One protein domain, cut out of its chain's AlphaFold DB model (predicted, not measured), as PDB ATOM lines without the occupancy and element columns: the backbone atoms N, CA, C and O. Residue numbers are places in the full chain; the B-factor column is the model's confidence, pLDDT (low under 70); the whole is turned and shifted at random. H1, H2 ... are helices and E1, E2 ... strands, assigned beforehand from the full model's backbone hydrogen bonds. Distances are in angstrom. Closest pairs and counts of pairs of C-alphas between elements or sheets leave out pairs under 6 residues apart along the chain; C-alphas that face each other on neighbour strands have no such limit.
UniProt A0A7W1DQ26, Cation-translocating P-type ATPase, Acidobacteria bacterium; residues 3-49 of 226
ATOM      1  N   VAL A   3     195.712 220.091 197.923       90.62
ATOM      2  CA  VAL A   3     195.090 221.417 197.972       90.62
ATOM      3  C   VAL A   3     194.672 221.673 199.415       90.62
ATOM      4  O   VAL A   3     194.050 220.799 200.018       90.62
ATOM      5  N   GLY A   4     195.031 222.823 199.986       85.50
ATOM      6  CA  GLY A   4     194.635 223.162 201.354       85.50
ATOM      7  C   GLY A   4     195.300 224.414 201.918       85.50
ATOM      8  O   GLY A   4     195.964 225.153 201.197       85.50
ATOM      9  N   SER A   5     195.093 224.647 203.214       85.56
ATOM     10  CA  SER A   5     195.630 225.803 203.942       85.56
ATOM     11  C   SER A   5     197.142 225.706 204.178       85.56
ATOM     12  O   SER A   5     197.726 224.619 204.087       85.56
ATOM     13  N   GLY A   6     197.777 226.826 204.543       82.94
ATOM     14  CA  GLY A   6     199.208 226.867 204.871       82.94
ATOM     15  C   GLY A   6     199.585 225.891 205.991       82.94
ATOM     16  O   GLY A   6     200.595 225.189 205.902       82.94
ATOM     17  N   ARG A   7     198.699 225.718 206.981       82.88
ATOM     18  CA  ARG A   7     198.848 224.714 208.047       82.88
ATOM     19  C   ARG A   7     198.975 223.285 207.506       82.88
ATOM     20  O   ARG A   7     199.871 222.557 207.923       82.88
ATOM     21  N   LEU A   8     198.118 222.886 206.563       84.94
ATOM     22  CA  LEU A   8     198.179 221.545 205.968       84.94
ATOM     23  C   LEU A   8     199.498 221.331 205.207       84.94
ATOM     24  O   LEU A   8     200.044 220.228 205.203       84.94
ATOM     25  N   PHE A   9     200.023 222.380 204.573       88.56
ATOM     26  CA  PHE A   9     201.305 222.332 203.871       88.56
ATOM     27  C   PHE A   9     202.485 222.212 204.843       88.56
ATOM     28  O   PHE A   9     203.384 221.409 204.589       88.56
ATOM     29  N   GLN A  10     202.458 222.910 205.983       85.50
ATOM     30  CA  GLN A  10     203.454 222.730 207.048       85.50
ATOM     31  C   GLN A  10     203.431 221.308 207.625       85.50
ATOM     32  O   GLN A  10     204.481 220.676 207.723       85.50
ATOM     33  N   GLU A  11     202.249 220.761 207.928       86.94
ATOM     34  CA  GLU A  11     202.095 219.391 208.449       86.94
ATOM     35  C   GLU A  11     202.614 218.321 207.469       86.94
ATOM     36  O   GLU A  11     203.049 217.246 207.878       86.94
ATOM     37  N   ARG A  12     202.609 218.616 206.163       87.19
ATOM     38  CA  ARG A  12     203.136 217.739 205.103       87.19
ATOM     39  C   ARG A  12     204.615 217.973 204.777       87.19
ATOM     40  O   ARG A  12     205.122 217.320 203.867       87.19
ATOM     41  N   GLY A  13     205.298 218.869 205.493       85.19
ATOM     42  CA  GLY A  13     206.702 219.210 205.243       85.19
ATOM     43  C   GLY A  13     206.928 219.997 203.947       85.19
ATOM     44  O   GLY A  13     208.028 219.989 203.409       85.19
ATOM     45  N   LEU A  14     205.881 220.650 203.435       84.88
ATOM     46  CA  LEU A  14     205.885 221.440 202.199       84.88
ATOM     47  C   LEU A  14     205.892 222.954 202.464       84.88
ATOM     48  O   LEU A  14     205.676 223.739 201.542       84.88
ATOM     49  N   GLY A  15     206.089 223.368 203.717       80.75
ATOM     50  CA  GLY A  15     206.199 224.779 204.082       80.75
ATOM     51  C   GLY A  15     207.528 225.383 203.621       80.75
ATOM     52  O   GLY A  15     208.581 224.772 203.797       80.75
ATOM     53  N   SER A  16     207.479 226.593 203.066       83.06
ATOM     54  CA  SER A  16     208.652 227.417 202.749       83.06
ATOM     55  C   SER A  16     208.429 228.857 203.219       83.06
ATOM     56  O   SER A  16     207.284 229.276 203.405       83.06
ATOM     57  N   GLU A  17     209.509 229.626 203.393       83.00
ATOM     58  CA  GLU A  17     209.407 231.061 203.716       83.00
ATOM     59  C   GLU A  17     208.627 231.834 202.646       83.00
ATOM     60  O   GLU A  17     207.833 232.710 202.975       83.00
ATOM     61  N   GLU A  18     208.784 231.464 201.373       83.31
ATOM     62  CA  GLU A  18     208.038 232.048 200.252       83.31
ATOM     63  C   GLU A  18     206.529 231.803 200.389       83.31
ATOM     64  O   GLU A  18     205.723 232.703 200.167       83.31
ATOM     65  N   LEU A  19     206.139 230.595 200.803       83.56
ATOM     66  CA  LEU A  19     204.740 230.210 200.972       83.56
ATOM     67  C   LEU A  19     204.099 230.974 202.136       83.56
ATOM     68  O   LEU A  19     202.982 231.470 202.006       83.56
ATOM     69  N   SER A  20     204.837 231.148 203.235       83.94
ATOM     70  CA  SER A  20     204.413 231.980 204.365       83.94
ATOM     71  C   SER A  20     204.358 233.472 204.022       83.94
ATOM     72  O   SER A  20     203.484 234.174 204.528       83.94
ATOM     73  N   ALA A  21     205.235 233.967 203.143       86.25
ATOM     74  CA  ALA A  21     205.170 235.342 202.653       86.25
ATOM     75  C   ALA A  21     203.901 235.584 201.817       86.25
ATOM     76  O   ALA A  21     203.190 236.558 202.061       86.25
ATOM     77  N   VAL A  22     203.570 234.662 200.903       85.06
ATOM     78  CA  VAL A  22     202.331 234.714 200.103       85.06
ATOM     79  C   VAL A  22     201.091 234.569 200.989       85.06
ATOM     80  O   VAL A  22     200.114 235.294 200.805       85.06
ATOM     81  N   GLU A  23     201.126 233.679 201.986       85.06
ATOM     82  CA  GLU A  23     200.047 233.531 202.972       85.06
ATOM     83  C   GLU A  23     199.792 234.842 203.720       85.06
ATOM     84  O   GLU A  23     198.641 235.259 203.868       85.06
ATOM     85  N   GLY A  24     200.865 235.509 204.154       83.25
ATOM     86  CA  GLY A  24     200.801 236.800 204.826       83.25
ATOM     87  C   GLY A  24     200.267 237.908 203.923       83.25
ATOM     88  O   GLY A  24     199.420 238.682 204.358       83.25
ATOM     89  N   GLU A  25     200.708 237.976 202.667       85.81
ATOM     90  CA  GLU A  25     200.228 238.967 201.699       85.81
ATOM     91  C   GLU A  25     198.728 238.812 201.429       85.81
ATOM     92  O   GLU A  25     197.980 239.783 201.548       85.81
ATOM     93  N   PHE A  26     198.273 237.591 201.133       85.00
ATOM     94  CA  PHE A  26     196.860 237.318 200.865       85.00
ATOM     95  C   PHE A  26     196.009 237.552 202.109       85.00
ATOM     96  O   PHE A  26     194.999 238.250 202.035       85.00
ATOM     97  N   SER A  27     196.455 237.076 203.272       79.44
ATOM     98  CA  SER A  27     195.739 237.301 204.529       79.44
ATOM     99  C   SER A  27     195.643 238.789 204.865       79.44
ATOM    100  O   SER A  27     194.574 239.252 205.246       79.44
ATOM    101  N   ASN A  28     196.709 239.572 204.667       79.19
ATOM    102  CA  ASN A  28     196.688 241.024 204.895       79.19
ATOM    103  C   ASN A  28     195.701 241.755 203.976       79.19
ATOM    104  O   ASN A  28     195.153 242.784 204.370       79.19
ATOM    105  N   GLN A  29     195.453 241.221 202.779       78.06
ATOM    106  CA  GLN A  29     194.426 241.715 201.857       78.06
ATOM    107  C   GLN A  29     193.024 241.152 202.161       78.06
ATOM    108  O   GLN A  29     192.055 241.507 201.495       78.06
ATOM    109  N   GLY A  30     192.899 240.302 203.184       72.06
ATOM    110  CA  GLY A  30     191.653 239.655 203.586       72.06
ATOM    111  C   GLY A  30     191.244 238.481 202.707       72.06
ATOM    112  O   GLY A  30     190.095 238.050 202.749       72.06
ATOM    113  N   TRP A  31     192.162 237.972 201.897       83.50
ATOM    114  CA  TRP A  31     191.924 236.831 201.033       83.50
ATOM    115  C   TRP A  31     192.237 235.545 201.783       83.50
ATOM    116  O   TRP A  31     193.168 235.495 202.584       83.50
ATOM    117  N   THR A  32     191.483 234.489 201.497       81.44
ATOM    118  CA  THR A  32     191.751 233.156 202.036       81.44
ATOM    119  C   THR A  32     192.696 232.416 201.084       81.44
ATOM    120  O   THR A  32     192.272 232.050 199.981       81.44
ATOM    121  N   PRO A  33     193.972 232.203 201.453       85.44
ATOM    122  CA  PRO A  33     194.930 231.507 200.606       85.44
ATOM    123  C   PRO A  33     194.665 229.996 200.585       85.44
ATOM    124  O   PRO A  33     194.480 229.351 201.619       85.44
ATOM    125  N   VAL A  34     194.710 229.417 199.390       88.62
ATOM    126  CA  VAL A  34     194.622 227.980 199.131       88.62
ATOM    127  C   VAL A  34     195.843 227.565 198.323       88.62
ATOM    128  O   VAL A  34     196.005 227.944 197.165       88.62
ATOM    129  N   PHE A  35     196.711 226.763 198.925       90.88
ATOM    130  CA  PHE A  35     197.944 226.317 198.292       90.88
ATOM    131  C   PHE A  35     197.729 225.030 197.506       90.88
ATOM    132  O   PHE A  35     196.944 224.165 197.903       90.88
ATOM    133  N   VAL A  36     198.448 224.894 196.390       92.19
ATOM    134  CA  VAL A  36     198.381 223.733 195.499       92.19
ATOM    135  C   VAL A  36     199.766 223.113 195.349       92.19
ATOM    136  O   VAL A  36     200.738 223.791 195.020       92.19
ATOM    137  N   ALA A  37     199.853 221.798 195.552       91.75
ATOM    138  CA  ALA A  37     201.054 221.010 195.307       91.75
ATOM    139  C   ALA A  37     200.770 219.809 194.397       91.75
ATOM    140  O   ALA A  37     199.770 219.095 194.534       91.75
ATOM    141  N   VAL A  38     201.691 219.536 193.478       92.31
ATOM    142  CA  VAL A  38     201.637 218.397 192.556       92.31
ATOM    143  C   VAL A  38     202.867 217.534 192.799       92.31
ATOM    144  O   VAL A  38     203.976 218.042 192.870       92.31
ATOM    145  N   ALA A  39     202.664 216.226 192.987       89.50
ATOM    146  CA  ALA A  39     203.737 215.271 193.292       89.50
ATOM    147  C   ALA A  39     204.660 215.676 194.469       89.50
ATOM    148  O   ALA A  39     205.840 215.350 194.469       89.50
ATOM    149  N   GLY A  40     204.124 216.377 195.479       83.88
ATOM    150  CA  GLY A  40     204.907 216.841 196.631       83.88
ATOM    151  C   GLY A  40     205.710 218.120 196.378       83.88
ATOM    152  O   GLY A  40     206.518 218.490 197.214       83.88
ATOM    153  N   VAL A  41     205.484 218.806 195.257       86.69
ATOM    154  CA  VAL A  41     206.098 220.102 194.950       86.69
ATOM    155  C   VAL A  41     205.017 221.184 194.998       86.69
ATOM    156  O   VAL A  41     204.018 221.045 194.283       86.69
ATOM    157  N   PRO A  42     205.158 222.239 195.822       87.69
ATOM    158  CA  PRO A  42     204.301 223.420 195.753       87.69
ATOM    159  C   PRO A  42     204.399 224.063 194.366       87.69
ATOM    160  O   PRO A  42     205.494 224.358 193.897       87.69
ATOM    161  N   VAL A  43     203.263 224.246 193.693       91.31
ATOM    162  CA  VAL A  43     203.208 224.793 192.323       91.31
ATOM    163  C   VAL A  43     202.536 226.164 192.250       91.31
ATOM    164  O   VAL A  43     202.660 226.840 191.233       91.31
ATOM    165  N   GLY A  44     201.830 226.585 193.303       87.69
ATOM    166  CA  GLY A  44     201.213 227.908 193.368       87.69
ATOM    167  C   GLY A  44     200.206 228.064 194.505       87.69
ATOM    168  O   GLY A  44     199.963 227.134 195.282       87.69
ATOM    169  N   ALA A  45     199.608 229.251 194.567       88.25
ATOM    170  CA  ALA A  45     198.546 229.616 195.495       88.25
ATOM    171  C   ALA A  45     197.359 230.213 194.729       88.25
ATOM    172  O   ALA A  45     197.531 230.904 193.727       88.25
ATOM    173  N   LEU A  46     196.156 229.937 195.215       87.56
ATOM    174  CA  LEU A  46     194.905 230.562 194.809       87.56
ATOM    175  C   LEU A  46     194.388 231.383 195.990       87.56
ATOM    176  O   LEU A  46     194.590 231.004 197.140       87.56
ATOM    177  N   ALA A  47     193.718 232.490 195.713       84.19
ATOM    178  CA  ALA A  47     193.050 233.302 196.720       84.19
ATOM    179  C   ALA A  47     191.539 233.179 196.527       84.19
ATOM    180  O   ALA A  47     191.045 233.353 195.412       84.19
ATOM    181  N   VAL A  48     190.815 232.880 197.602       80.88
ATOM    182  CA  VAL A  48     189.351 232.958 197.630       80.88
ATOM    183  C   VAL A  48     188.964 234.187 198.436       80.88
ATOM    184  O   VAL A  48     189.434 234.370 199.561       80.88
ATOM    185  N   VAL A  49     188.124 235.033 197.850       77.62
ATOM    186  CA  VAL A  49     187.613 236.251 198.477       77.62
ATOM    187  C   VAL A  49     186.110 236.107 198.590       77.62
ATOM    188  O   VAL A  49     185.453 235.800 197.596       77.62
TER     189      VAL A  49
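What this domain is: This is residues 3 to 49 of the 226 residues of the protein "Cation-translocating P-type ATPase" of Acidobacteria bacterium (UniProt A0A7W1DQ26). A long two-stranded hairpin, E1 and E2, is covered on one side by the longer helix H2 and the short helix H1, and residues 3 to 4 pair antiparallel with residues 35 to 36 of E1. The 47 printed residues run H1, H2, E1, E2, class mixed, helices and strands. The whole is compact, radius of gyration of the C-alphas 9.8 A, and elongated, 28 by 17 by 15 A.

Where its parts are: H1, residues 6 to 11, begins at C-alpha 6 (199.208, 226.867, 204.871). H2, residues 17 to 28, is 16.2 A long. E1, residues 32 to 38, spans 20.1 A; E2, residues 41 to 48, spans 21.3 A and ends at C-alpha 48 (189.351, 232.958, 197.630).

How they stand to each other: E1 and E2 are antiparallel at 154 degrees, with N 34 and O 46 2.8 A apart, within hydrogen-bond range. The closest C-alphas of H2 and E1, Glu 23 and Pro 33, are 6.0 A apart; those of H1 and E1, Gly 6 and Phe 35, 6.7 A. H1 and H2, a helical hairpin, only just touch, with 3 pairs of C-alphas within 8 A, H2 with residues 19 to 23 alone; the closest are Gly 6 and Glu 23, 7.0 A. H1 and E2 are apart. In H1 and H2 every O i to N i+4 pair is within hydrogen-bond range.

The domain as a whole: The farthest C-alphas, Gln 29 and Ala 39, are 29.3 A apart. The printed part has no cut, the three links are tight, and no printed residue is under 70 in pLDDT.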